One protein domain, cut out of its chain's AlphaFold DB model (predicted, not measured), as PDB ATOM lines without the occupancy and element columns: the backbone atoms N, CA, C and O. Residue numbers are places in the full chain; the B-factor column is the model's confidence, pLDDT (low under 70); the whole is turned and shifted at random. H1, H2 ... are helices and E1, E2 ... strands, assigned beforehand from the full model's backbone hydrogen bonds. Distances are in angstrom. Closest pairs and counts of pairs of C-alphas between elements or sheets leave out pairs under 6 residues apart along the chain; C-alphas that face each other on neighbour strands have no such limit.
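Overview. This is residues 44 to 144 of the 177 residues of an uncharacterized protein of Oceanicaulis sp. HLUCCA04 (UniProt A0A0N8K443). A strongly twisted sheet of four strands is covered on one face by two helices, H1 and H2, which cross its strands. The sheet is an antiparallel meander, E1 E2 E3 E4, each strand beside the one before. The printed part has 101 residues, with H1 before and H2 after the strands; it is mixed, compact, radius of gyration of the C-alphas 12.7 A, spanning 36 by 27 by 23 A.

Arrangement. E2, residues 85 to 93, forms hairpins with E1, residues 72 to 78 (N 75 to O 88, 2.8 A), and E3, residues 97 to 106 (N 87 to O 103, 2.8 A). E3 forms one with E4, residues 109 to 115 (N 104 to O 112, 2.9 A). H1, residues 44 to 58, touches H2, residues 130 to 144, with 45 to 49 alone; closest C-alphas Leu 49 and Leu 136, 6.5 A. Both helices have every O i to N i+4 pair within hydrogen-bond range.

Along the chain. H1, 20.9 A, begins at (30.931, 46.079, 30.092); E3 is 30.3 A; H2, 21.0 A, ends at (42.572, 50.892, 20.409).

Size, cuts and confidence. The printed part has no cut. Links H1 to E1 and E4 to H2 are long. Mean pLDDT of H2 is 65.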
ATOM      1  N   GLY A  44      32.270  46.668  29.970       61.41
ATOM      2  CA  GLY A  44      30.931  46.079  30.092       61.41
ATOM      3  C   GLY A  44      30.252  45.698  28.764       61.41
ATOM      4  O   GLY A  44      29.638  44.639  28.698       61.41
ATOM      5  N   ASN A  45      30.400  46.488  27.693       83.00
ATOM      6  CA  ASN A  45      29.788  46.183  26.393       83.00
ATOM      7  C   ASN A  45      30.511  45.026  25.682       83.00
ATOM      8  O   ASN A  45      29.883  44.152  25.092       83.00
ATOM      9  N   LEU A  46      31.840  44.964  25.804       87.19
ATOM     10  CA  LEU A  46      32.645  43.867  25.262       87.19
ATOM     11  C   LEU A  46      32.313  42.523  25.920       87.19
ATOM     12  O   LEU A  46      32.211  41.522  25.217       87.19
ATOM     13  N   ASN A  47      32.095  42.499  27.239       91.94
ATOM     14  CA  ASN A  47      31.673  41.281  27.935       91.94
ATOM     15  C   ASN A  47      30.305  40.793  27.436       91.94
ATOM     16  O   ASN A  47      30.163  39.611  27.152       91.94
ATOM     17  N   ALA A  48      29.327  41.691  27.273       91.06
ATOM     18  CA  ALA A  48      27.995  41.333  26.779       91.06
ATOM     19  C   ALA A  48      28.024  40.813  25.330       91.06
ATOM     20  O   ALA A  48      27.364  39.830  25.004       91.06
ATOM     21  N   LEU A  49      28.827  41.437  24.464       89.00
ATOM     22  CA  LEU A  49      29.012  40.970  23.089       89.00
ATOM     23  C   LEU A  49      29.692  39.598  23.045       89.00
ATOM     24  O   LEU A  49      29.300  38.738  22.257       89.00
ATOM     25  N   LEU A  50      30.692  39.376  23.901       92.00
ATOM     26  CA  LEU A  50      31.353  38.082  24.012       92.00
ATOM     27  C   LEU A  50      30.396  37.006  24.555       92.00
ATOM     28  O   LEU A  50      30.415  35.884  24.057       92.00
ATOM     29  N   ASP A  51      29.537  37.354  25.517       94.44
ATOM     30  CA  ASP A  51      28.495  36.477  26.067       94.44
ATOM     31  C   ASP A  51      27.546  35.968  24.978       94.44
ATOM     32  O   ASP A  51      27.277  34.769  24.892       94.44
ATOM     33  N   GLU A  52      27.091  36.860  24.096       91.56
ATOM     34  CA  GLU A  52      26.209  36.511  22.979       91.56
ATOM     35  C   GLU A  52      26.908  35.572  21.985       91.56
ATOM     36  O   GLU A  52      26.348  34.549  21.588       91.56
ATOM     37  N   VAL A  53      28.166  35.866  21.633       89.94
ATOM     38  CA  VAL A  53      28.970  35.025  20.730       89.94
ATOM     39  C   VAL A  53      29.180  33.624  21.313       89.94
ATOM     40  O   VAL A  53      28.982  32.632  20.607       89.94
ATOM     41  N   ILE A  54      29.547  33.522  22.596       92.88
ATOM     42  CA  ILE A  54      29.723  32.227  23.270       92.88
ATOM     43  C   ILE A  54      28.380  31.497  23.356       92.88
ATOM     44  O   ILE A  54      28.321  30.305  23.064       92.88
ATOM     45  N   THR A  55      27.294  32.197  23.693       93.19
ATOM     46  CA  THR A  55      25.947  31.612  23.771       93.19
ATOM     47  C   THR A  55      25.556  30.961  22.448       93.19
ATOM     48  O   THR A  55      25.170  29.792  22.441       93.19
ATOM     49  N   GLN A  56      25.714  31.667  21.326       89.75
ATOM     50  CA  GLN A  56      25.350  31.160  20.000       89.75
ATOM     51  C   GLN A  56      26.178  29.934  19.596       89.75
ATOM     52  O   GLN A  56      25.625  28.932  19.135       89.75
ATOM     53  N   ASP A  57      27.492  29.974  19.809       89.69
ATOM     54  CA  ASP A  57      28.392  28.876  19.444       89.69
ATOM     55  C   ASP A  57      28.239  27.650  20.376       89.69
ATOM     56  O   ASP A  57      28.289  26.499  19.915       89.69
ATOM     57  N   SER A  58      27.936  27.883  21.660       90.69
ATOM     58  CA  SER A  58      27.759  26.835  22.676       90.69
ATOM     59  C   SER A  58      26.568  25.912  22.432       90.69
ATOM     60  O   SER A  58      26.533  24.804  22.962       90.69
ATOM     61  N   THR A  59      25.629  26.303  21.564       88.94
ATOM     62  CA  THR A  59      24.500  25.446  21.154       88.94
ATOM     63  C   THR A  59      24.952  24.142  20.490       88.94
ATOM     64  O   THR A  59      24.226  23.151  20.506       88.94
ATOM     65  N   SER A  60      26.169  24.121  19.937       87.06
ATOM     66  CA  SER A  60      26.768  22.944  19.304       87.06
ATOM     67  C   SER A  60      27.611  22.077  20.248       87.06
ATOM     68  O   SER A  60      28.151  21.051  19.826       87.06
ATOM     69  N   TRP A  61      27.765  22.471  21.515       89.25
ATOM     70  CA  TRP A  61      28.616  21.764  22.469       89.25
ATOM     71  C   TRP A  61      27.850  20.602  23.101       89.25
ATOM     72  O   TRP A  61      26.885  20.797  23.832       89.25
ATOM     73  N   LEU A  62      28.301  19.369  22.856       88.00
ATOM     74  CA  LEU A  62      27.620  18.169  23.366       88.00
ATOM     75  C   LEU A  62      27.879  17.896  24.858       88.00
ATOM     76  O   LEU A  62      27.038  17.310  25.528       88.00
ATOM     77  N   LEU A  63      29.049  18.285  25.376       89.56
ATOM     78  CA  LEU A  63      29.517  17.915  26.727       89.56
ATOM     79  C   LEU A  63      29.700  19.109  27.673       89.56
ATOM     80  O   LEU A  63      29.894  18.935  28.878       89.56
ATOM     81  N   TRP A  64      29.671  20.324  27.132       91.56
ATOM     82  CA  TRP A  64      30.003  21.544  27.855       91.56
ATOM     83  C   TRP A  64      28.808  22.481  27.778       91.56
ATOM     84  O   TRP A  64      28.464  22.961  26.704       91.56
ATOM     85  N   ARG A  65      28.156  22.730  28.912       94.62
ATOM     86  CA  ARG A  65      27.044  23.671  28.995       94.62
ATOM     87  C   ARG A  65      27.580  25.026  29.415       94.62
ATOM     88  O   ARG A  65      28.111  25.159  30.514       94.62
ATOM     89  N   TYR A  66      27.441  26.014  28.546       96.00
ATOM     90  CA  TYR A  66      27.819  27.381  28.861       96.00
ATOM     91  C   TYR A  66      26.935  27.971  29.974       96.00
ATOM     92  O   TYR A  66      25.711  27.817  29.944       96.00
ATOM     93  N   ASP A  67      27.550  28.657  30.943       96.81
ATOM     94  CA  ASP A  67      26.829  29.418  31.960       96.81
ATOM     95  C   ASP A  67      26.553  30.827  31.400       96.81
ATOM     96  O   ASP A  67      27.434  31.688  31.402       96.81
ATOM     97  N   ARG A  68      25.350  31.066  30.871       96.12
ATOM     98  CA  ARG A  68      24.977  32.358  30.262       96.12
ATOM     99  C   ARG A  68      25.177  33.526  31.238       96.12
ATOM    100  O   ARG A  68      24.810  33.416  32.407       96.12
ATOM    101  N   GLY A  69      25.720  34.644  30.764       95.62
ATOM    102  CA  GLY A  69      26.053  35.811  31.584       95.62
ATOM    103  C   GLY A  69      27.400  35.706  32.306       95.62
ATOM    104  O   GLY A  69      27.733  36.585  33.099       95.62
ATOM    105  N   SER A  70      28.170  34.631  32.097       96.81
ATOM    106  CA  SER A  70      29.450  34.415  32.790       96.81
ATOM    107  C   SER A  70      30.660  35.014  32.078       96.81
ATOM    108  O   SER A  70      31.763  34.963  32.636       96.81
ATOM    109  N   ALA A  71      30.485  35.556  30.865       96.81
ATOM    110  CA  ALA A  71      31.575  36.178  30.123       96.81
ATOM    111  C   ALA A  71      32.128  37.399  30.876       96.81
ATOM    112  O   ALA A  71      31.391  38.291  31.299       96.81
ATOM    113  N   ARG A  72      33.449  37.439  31.049       95.56
ATOM    114  CA  ARG A  72      34.159  38.487  31.791       95.56
ATOM    115  C   ARG A  72      35.573  38.683  31.262       95.56
ATOM    116  O   ARG A  72      36.077  37.887  30.474       95.56
ATOM    117  N   ASN A  73      36.235  39.733  31.747       94.81
ATOM    118  CA  ASN A  73      37.623  40.053  31.404       94.81
ATOM    119  C   ASN A  73      37.856  40.186  29.885       94.81
ATOM    120  O   ASN A  73      38.960  39.922  29.405       94.81
ATOM    121  N   ALA A  74      36.825  40.598  29.135       93.69
ATOM    122  CA  ALA A  74      36.919  40.801  27.699       93.69
ATOM    123  C   ALA A  74      37.863  41.970  27.379       93.69
ATOM    124  O   ALA A  74      37.658  43.095  27.841       93.69
ATOM    125  N   ARG A  75      38.904  41.704  26.587       91.75
ATOM    126  CA  ARG A  75      39.930  42.683  26.210       91.75
ATOM    127  C   ARG A  75      40.483  42.409  24.818       91.75
ATOM    128  O   ARG A  75      40.661  41.260  24.419       91.75
ATOM    129  N   MET A  76      40.812  43.476  24.102       89.25
ATOM    130  CA  MET A  76      41.530  43.367  22.837       89.25
ATOM    131  C   MET A  76      43.017  43.143  23.114       89.25
ATOM    132  O   MET A  76      43.706  44.021  23.625       89.25
ATOM    133  N   GLU A  77      43.514  41.968  22.761       90.00
ATOM    134  CA  GLU A  77      44.934  41.658  22.677       90.00
ATOM    135  C   GLU A  77      45.413  42.042  21.270       90.00
ATOM    136  O   GLU A  77      44.973  41.493  20.253       90.00
ATOM    137  N   ASN A  78      46.290  43.043  21.193       78.88
ATOM    138  CA  ASN A  78      46.868  43.457  19.923       78.88
ATOM    139  C   ASN A  78      47.928  42.423  19.518       78.88
ATOM    140  O   ASN A  78      48.932  42.265  20.212       78.88
ATOM    141  N   THR A  79      47.690  41.671  18.442       75.62
ATOM    142  CA  THR A  79      48.669  40.705  17.936       75.62
ATOM    143  C   THR A  79      49.585  41.437  16.958       75.62
ATOM    144  O   THR A  79      49.182  41.822  15.863       75.62
ATOM    145  N   SER A  80      50.811  41.712  17.399       61.03
ATOM    146  CA  SER A  80      51.766  42.563  16.686       61.03
ATOM    147  C   SER A  80      52.057  42.096  15.250       61.03
ATOM    148  O   SER A  80      52.326  40.923  15.005       61.03
ATOM    149  N   GLY A  81      52.073  43.054  14.316       72.62
ATOM    150  CA  GLY A  81      52.712  42.966  12.993       72.62
ATOM    151  C   GLY A  81      51.866  42.440  11.827       72.62
ATOM    152  O   GLY A  81      52.098  42.854  10.696       72.62
ATOM    153  N   THR A  82      50.881  41.573  12.066       78.88
ATOM    154  CA  THR A  82      50.143  40.877  10.987       78.88
ATOM    155  C   THR A  82      48.783  41.490  10.648       78.88
ATOM    156  O   THR A  82      48.103  41.006   9.747       78.88
ATOM    157  N   GLY A  83      48.358  42.529  11.373       84.06
ATOM    158  CA  GLY A  83      47.011  43.102  11.242       84.06
ATOM    159  C   GLY A  83      45.903  42.225  11.840       84.06
ATOM    160  O   GLY A  83      44.730  42.590  11.768       84.06
ATOM    161  N   VAL A  84      46.262  41.096  12.460       89.00
ATOM    162  CA  VAL A  84      45.324  40.244  13.191       89.00
ATOM    163  C   VAL A  84      45.067  40.865  14.558       89.00
ATOM    164  O   VAL A  84      45.992  41.159  15.313       89.00
ATOM    165  N   ARG A  85      43.798  41.063  14.902       89.75
ATOM    166  CA  ARG A  85      43.395  41.526  16.236       89.75
ATOM    167  C   ARG A  85      42.800  40.340  16.979       89.75
ATOM    168  O   ARG A  85      42.060  39.575  16.375       89.75
ATOM    169  N   THR A  86      43.084  40.185  18.267       92.12
ATOM    170  CA  THR A  86      42.525  39.079  19.055       92.12
ATOM    171  C   THR A  86      41.669  39.641  20.183       92.12
ATOM    172  O   THR A  86      42.156  40.412  20.996       92.12
ATOM    173  N   LEU A  87      40.392  39.271  20.267       92.69
ATOM    174  CA  LEU A  87      39.574  39.510  21.456       92.69
ATOM    175  C   LEU A  87      39.728  38.314  22.387       92.69
ATOM    176  O   LEU A  87      39.351  37.199  22.033       92.69
ATOM    177  N   TYR A  88      40.273  38.550  23.571       95.06
ATOM    178  CA  TYR A  88      40.351  37.568  24.641       95.06
ATOM    179  C   TYR A  88      39.214  37.787  25.633       95.06
ATOM    180  O   TYR A  88      38.885  38.932  25.932       95.06
ATOM    181  N   GLY A  89      38.676  36.711  26.201       95.81
ATOM    182  CA  GLY A  89      37.867  36.791  27.412       95.81
ATOM    183  C   GLY A  89      37.760  35.461  28.141       95.81
ATOM    184  O   GLY A  89      38.137  34.401  27.635       95.81
ATOM    185  N   GLU A  90      37.248  35.531  29.360       97.75
ATOM    186  CA  GLU A  90      37.052  34.400  30.259       97.75
ATOM    187  C   GLU A  90      35.564  34.119  30.431       97.75
ATOM    188  O   GLU A  90      34.733  35.020  30.343       97.75
ATOM    189  N   TYR A  91      35.219  32.866  30.694       97.12
ATOM    190  CA  TYR A  91      33.836  32.443  30.861       97.12
ATOM    191  C   TYR A  91      33.730  31.248  31.813       97.12
ATOM    192  O   TYR A  91      34.751  30.650  32.168       97.12
ATOM    193  N   THR A  92      32.516  30.886  32.241       97.69
ATOM    194  CA  THR A  92      32.285  29.645  32.995       97.69
ATOM    195  C   THR A  92      31.343  28.677  32.284       97.69
ATOM    196  O   THR A  92      30.516  29.060  31.456       97.69
ATOM    197  N   PHE A  93      31.513  27.390  32.567       96.62
ATOM    198  CA  PHE A  93      30.679  26.310  32.052       96.62
ATOM    199  C   PHE A  93      30.422  25.256  33.136       96.62
ATOM    200  O   PHE A  93      31.177  25.133  34.105       96.62
ATOM    201  N   ASN A  94      29.378  24.448  32.946       96.00
ATOM    202  CA  ASN A  94      28.973  23.367  33.847       96.00
ATOM    203  C   ASN A  94      28.844  23.822  35.319       96.00
ATOM    204  O   ASN A  94      29.248  23.089  36.222       96.00
ATOM    205  N   GLY A  95      28.299  25.020  35.564       94.62
ATOM    206  CA  GLY A  95      28.043  25.525  36.915       94.62
ATOM    207  C   GLY A  95      29.267  26.116  37.620       94.62
ATOM    208  O   GLY A  95      29.383  25.986  38.838       94.62
ATOM    209  N   GLY A  96      30.176  26.764  36.882       95.44
ATOM    210  CA  GLY A  96      31.267  27.554  37.468       95.44
ATOM    211  C   GLY A  96      32.693  27.125  37.115       95.44
ATOM    212  O   GLY A  96      33.641  27.743  37.602       95.44
ATOM    213  N   ARG A  97      32.896  26.113  36.261       96.94
ATOM    214  CA  ARG A  97      34.247  25.769  35.782       96.94
ATOM    215  C   ARG A  97      34.739  26.850  34.826       96.94
ATOM    216  O   ARG A  97      34.028  27.204  33.897       96.94
ATOM    217  N   GLY A  98      35.944  27.365  35.051       96.44
ATOM    218  CA  GLY A  98      36.517  28.433  34.232       96.44
ATOM    219  C   GLY A  98      37.042  27.942  32.884       96.44
ATOM    220  O   GLY A  98      37.641  26.872  32.791       96.44
ATOM    221  N   GLY A  99      36.852  28.763  31.856       95.88
ATOM    222  CA  GLY A  99      37.424  28.616  30.526       95.88
ATOM    223  C   GLY A  99      37.798  29.978  29.942       95.88
ATOM    224  O   GLY A  99      37.425  31.024  30.470       95.88
ATOM    225  N   TRP A 100      38.539  29.965  28.840       96.69
ATOM    226  CA  TRP A 100      38.853  31.164  28.067       96.69
ATOM    227  C   TRP A 100      38.472  30.977  26.601       96.69
ATOM    228  O   TRP A 100      38.403  29.850  26.092       96.69
ATOM    229  N   VAL A 101      38.219  32.098  25.934       96.00
ATOM    230  CA  VAL A 101      37.944  32.184  24.502       96.00
ATOM    231  C   VAL A 101      38.825  33.262  23.874       96.00
ATOM    232  O   VAL A 101      39.107  34.296  24.482       96.00
ATOM    233  N   ARG A 102      39.278  33.003  22.649       95.19
ATOM    234  CA  ARG A 102      39.977  33.959  21.792       95.19
ATOM    235  C   ARG A 102      39.264  34.044  20.455       95.19
ATOM    236  O   ARG A 102      39.073  33.026  19.800       95.19
ATOM    237  N   VAL A 103      38.896  35.247  20.045       93.38
ATOM    238  CA  VAL A 103      38.298  35.522  18.736       93.38
ATOM    239  C   VAL A 103      39.318  36.294  17.914       93.38
ATOM    240  O   VAL A 103      39.772  37.349  18.348       93.38
ATOM    241  N   GLN A 104      39.699  35.771  16.756       92.50
ATOM    242  CA  GLN A 104      40.645  36.432  15.859       92.50
ATOM    243  C   GLN A 104      39.898  37.211  14.780       92.50
ATOM    244  O   GLN A 104      38.957  36.695  14.173       92.50
ATOM    245  N   PHE A 105      40.345  38.438  14.531       89.38
ATOM    246  CA  PHE A 105      39.812  39.340  13.519       89.38
ATOM    247  C   PHE A 105      40.868  39.646  12.473       89.38
ATOM    248  O   PHE A 105      42.018  39.921  12.816       89.38
ATOM    249  N   THR A 106      40.452  39.677  11.214       88.56
ATOM    250  CA  THR A 106      41.243  40.202  10.095       88.56
ATOM    251  C   THR A 106      40.324  41.075   9.246       88.56
ATOM    252  O   THR A 106      39.230  40.632   8.905       88.56
ATOM    253  N   ASN A 107      40.736  42.306   8.922       86.00
ATOM    254  CA  ASN A 107      39.922  43.265   8.152       86.00
ATOM    255  C   ASN A 107      38.491  43.429   8.706       86.00
ATOM    256  O   ASN A 107      37.520  43.357   7.957       86.00
ATOM    257  N   ASP A 108      38.362  43.563  10.030       80.94
ATOM    258  CA  ASP A 108      37.077  43.705  10.737       80.94
ATOM    259  C   ASP A 108      36.104  42.516  10.596       80.94
ATOM    260  O   ASP A 108      34.937  42.600  10.979       80.94
ATOM    261  N   GLN A 109      36.582  41.368  10.111       84.00
ATOM    262  CA  GLN A 109      35.824  40.121  10.048       84.00
ATOM    263  C   GLN A 109      36.352  39.113  11.065       84.00
ATOM    264  O   GLN A 109      37.562  38.992  11.259       84.00
ATOM    265  N   VAL A 110      35.446  38.361  11.700       87.56
ATOM    266  CA  VAL A 110      35.817  37.222  12.555       87.56
ATOM    267  C   VAL A 110      36.380  36.121  11.666       87.56
ATOM    268  O   VAL A 110      35.661  35.531  10.864       87.56
ATOM    269  N   GLN A 111      37.666  35.837  11.826       90.19
ATOM    270  CA  GLN A 111      38.355  34.788  11.087       90.19
ATOM    271  C   GLN A 111      38.088  33.422  11.722       90.19
ATOM    272  O   GLN A 111      37.703  32.469  11.044       90.19
ATOM    273  N   CYS A 112      38.288  33.322  13.037       92.44
ATOM    274  CA  CYS A 112      38.097  32.084  13.776       92.44
ATOM    275  C   CYS A 112      37.976  32.325  15.285       92.44
ATOM    276  O   CYS A 112      38.352  33.379  15.804       92.44
ATOM    277  N   ILE A 113      37.443  31.325  15.987       93.50
ATOM    278  CA  ILE A 113      37.326  31.306  17.445       93.50
ATOM    279  C   ILE A 113      38.098  30.113  17.997       93.50
ATOM    280  O   ILE A 113      38.008  29.002  17.477       93.50
ATOM    281  N   GLN A 114      38.856  30.339  19.061       94.94
ATOM    282  CA  GLN A 114      39.612  29.331  19.786       94.94
ATOM    283  C   GLN A 114      39.107  29.269  21.227       94.94
ATOM    284  O   GLN A 114      39.052  30.282  21.921       94.94
ATOM    285  N   PHE A 115      38.775  28.065  21.683       94.75
ATOM    286  CA  PHE A 115      38.356  27.803  23.057       94.75
ATOM    287  C   PHE A 115      39.434  27.020  23.806       94.75
ATOM    288  O   PHE A 115      40.210  26.273  23.202       94.75
ATOM    289  N   TRP A 116      39.455  27.177  25.131       94.75
ATOM    290  CA  TRP A 116      40.462  26.582  26.016       94.75
ATOM    291  C   TRP A 116      40.640  25.064  25.876       94.75
ATOM    292  O   TRP A 116      41.742  24.562  26.069       94.75
ATOM    293  N   ASN A 117      39.570  24.337  25.555       91.25
ATOM    294  CA  ASN A 117      39.549  22.876  25.490       91.25
ATOM    295  C   ASN A 117      40.006  22.322  24.135       91.25
ATOM    296  O   ASN A 117      40.481  21.194  24.065       91.25
ATOM    297  N   GLU A 118      39.827  23.081  23.058       89.69
ATOM    298  CA  GLU A 118      40.154  22.619  21.710       89.69
ATOM    299  C   GLU A 118      41.579  22.979  21.307       89.69
ATOM    300  O   GLU A 118      42.178  22.271  20.499       89.69
ATOM    301  N   GLY A 119      42.109  24.099  21.809       87.56
ATOM    302  CA  GLY A 119      43.456  24.571  21.478       87.56
ATOM    303  C   GLY A 119      43.662  24.946  20.003       87.56
ATOM    304  O   GLY A 119      44.709  25.489  19.661       87.56
ATOM    305  N   ARG A 120      42.671  24.741  19.129       92.69
ATOM    306  CA  ARG A 120      42.693  25.073  17.698       92.69
ATOM    307  C   ARG A 120      41.690  26.172  17.368       92.69
ATOM    308  O   ARG A 120      40.634  26.263  17.992       92.69
ATOM    309  N   CYS A 121      42.021  26.990  16.373       91.50
ATOM    310  CA  CYS A 121      41.096  27.988  15.851       91.50
ATOM    311  C   CYS A 121      40.082  27.311  14.922       91.50
ATOM    312  O   CYS A 121      40.478  26.632  13.973       91.50
ATOM    313  N   ARG A 122      38.784  27.478  15.190       92.25
ATOM    314  CA  ARG A 122      37.697  26.976  14.339       92.25
ATOM    315  C   ARG A 122      37.000  28.113  13.592       92.25
ATOM    316  O   ARG A 122      36.854  29.196  14.160       92.25
ATOM    317  N   PRO A 123      36.539  27.891  12.350       89.94
ATOM    318  CA  PRO A 123      35.734  28.881  11.646       89.94
ATOM    319  C   PRO A 123      34.431  29.135  12.408       89.94
ATOM    320  O   PRO A 123      33.848  28.218  12.999       89.94
ATOM    321  N   PHE A 124      33.977  30.386  12.393       84.94
ATOM    322  CA  PHE A 124      32.724  30.758  13.033       84.94
ATOM    323  C   PHE A 124      31.547  30.201  12.221       84.94
ATOM    324  O   PHE A 124      31.410  30.506  11.039       84.94
ATOM    325  N   ARG A 125      30.735  29.326  12.829       76.88
ATOM    326  CA  ARG A 125      29.711  28.547  12.101       76.88
ATOM    327  C   ARG A 125      28.475  29.356  11.717       76.88
ATOM    328  O   ARG A 125      27.844  29.039  10.715       76.88
ATOM    329  N   SER A 126      28.153  30.385  12.493       71.31
ATOM    330  CA  SER A 126      26.984  31.234  12.278       71.31
ATOM    331  C   SER A 126      27.439  32.677  12.393       71.31
ATOM    332  O   SER A 126      27.642  33.097  13.523       71.31
ATOM    333  N   PRO A 127      27.650  33.427  11.295       61.31
ATOM    334  CA  PRO A 127      28.054  34.826  11.394       61.31
ATOM    335  C   PRO A 127      27.093  35.547  12.343       61.31
ATOM    336  O   PRO A 127      25.876  35.364  12.223       61.31
ATOM    337  N   PRO A 128      27.606  36.312  13.320       62.22
ATOM    338  CA  PRO A 128      26.721  36.962  14.257       62.22
ATOM    339  C   PRO A 128      25.934  37.996  13.448       62.22
ATOM    340  O   PRO A 128      26.414  38.477  12.415       62.22
ATOM    341  N   SER A 129      24.709  38.314  13.875       60.22
ATOM    342  CA  SER A 129      23.925  39.353  13.194       60.22
ATOM    343  C   SER A 129      24.808  40.586  12.968       60.22
ATOM    344  O   SER A 129      25.605  40.934  13.843       60.22
ATOM    345  N   HIS A 130      24.727  41.207  11.784       60.38
ATOM    346  CA  HIS A 130      25.647  42.279  11.373       60.38
ATOM    347  C   HIS A 130      25.876  43.332  12.480       60.38
ATOM    348  O   HIS A 130      26.996  43.805  12.645       60.38
ATOM    349  N   GLY A 131      24.855  43.624  13.296       63.47
ATOM    350  CA  GLY A 131      24.951  44.543  14.433       63.47
ATOM    351  C   GLY A 131      25.875  44.096  15.575       63.47
ATOM    352  O   GLY A 131      26.566  44.934  16.146       63.47
ATOM    353  N   VAL A 132      25.952  42.800  15.898       68.25
ATOM    354  CA  VAL A 132      26.852  42.279  16.948       68.25
ATOM    355  C   VAL A 132      28.305  42.376  16.495       68.25
ATOM    356  O   VAL A 132      29.159  42.827  17.257       68.25
ATOM    357  N   LEU A 133      28.583  42.022  15.236       70.06
ATOM    358  CA  LEU A 133      29.922  42.156  14.663       70.06
ATOM    359  C   LEU A 133      30.355  43.626  14.640       70.06
ATOM    360  O   LEU A 133      31.450  43.960  15.074       70.06
ATOM    361  N   GLN A 134      29.465  44.508  14.182       71.62
ATOM    362  CA  GLN A 134      29.732  45.937  14.073       71.62
ATOM    363  C   GLN A 134      29.925  46.582  15.449       71.62
ATOM    364  O   GLN A 134      30.829  47.396  15.612       71.62
ATOM    365  N   GLY A 135      29.151  46.173  16.460       70.31
ATOM    366  CA  GLY A 135      29.341  46.601  17.847       70.31
ATOM    367  C   GLY A 135      30.673  46.134  18.433       70.31
ATOM    368  O   GLY A 135      31.339  46.890  19.139       70.31
ATOM    369  N   LEU A 136      31.101  44.919  18.094       69.06
ATOM    370  CA  LEU A 136      32.352  44.348  18.581       69.06
ATOM    371  C   LEU A 136      33.570  44.974  17.895       69.06
ATOM    372  O   LEU A 136      34.527  45.334  18.574       69.06
ATOM    373  N   VAL A 137      33.505  45.199  16.583       70.19
ATOM    374  CA  VAL A 137      34.519  45.945  15.824       70.19
ATOM    375  C   VAL A 137      34.591  47.398  16.292       70.19
ATOM    376  O   VAL A 137      35.685  47.903  16.534       70.19
ATOM    377  N   ALA A 138      33.450  48.066  16.477       70.94
ATOM    378  CA  ALA A 138      33.406  49.443  16.964       70.94
ATOM    379  C   ALA A 138      33.960  49.554  18.391       70.94
ATOM    380  O   ALA A 138      34.777  50.432  18.665       70.94
ATOM    381  N   GLY A 139      33.586  48.634  19.287       65.62
ATOM    382  CA  GLY A 139      34.133  48.560  20.642       65.62
ATOM    383  C   GLY A 139      35.635  48.273  20.642       65.62
ATOM    384  O   GLY A 139      36.399  48.912  21.366       65.62
ATOM    385  N   ALA A 140      36.083  47.378  19.763       65.19
ATOM    386  CA  ALA A 140      37.491  47.080  19.577       65.19
ATOM    387  C   ALA A 140      38.275  48.293  19.052       65.19
ATOM    388  O   ALA A 140      39.368  48.583  19.535       65.19
ATOM    389  N   ALA A 141      37.767  48.993  18.036       65.12
ATOM    390  CA  ALA A 141      38.391  50.184  17.462       65.12
ATOM    391  C   ALA A 141      38.449  51.340  18.475       65.12
ATOM    392  O   ALA A 141      39.492  51.978  18.609       65.12
ATOM    393  N   ALA A 142      37.383  51.543  19.254       63.72
ATOM    394  CA  ALA A 142      37.344  52.545  20.317       63.72
ATOM    395  C   ALA A 142      38.377  52.265  21.422       63.72
ATOM    396  O   ALA A 142      39.061  53.185  21.863       63.72
ATOM    397  N   GLY A 143      38.553  50.997  21.815       55.38
ATOM    398  CA  GLY A 143      39.563  50.602  22.802       55.38
ATOM    399  C   GLY A 143      41.013  50.712  22.309       55.38
ATOM    400  O   GLY A 143      41.927  50.849  23.117       55.38
ATOM    401  N   ALA A 144      41.245  50.677  20.992       52.75
ATOM    402  CA  ALA A 144      42.572  50.892  20.409       52.75
ATOM    403  C   ALA A 144      42.922  52.386  20.272       52.75
ATOM    404  O   ALA A 144      44.091  52.751  20.362       52.75
TER     405      ALA A 144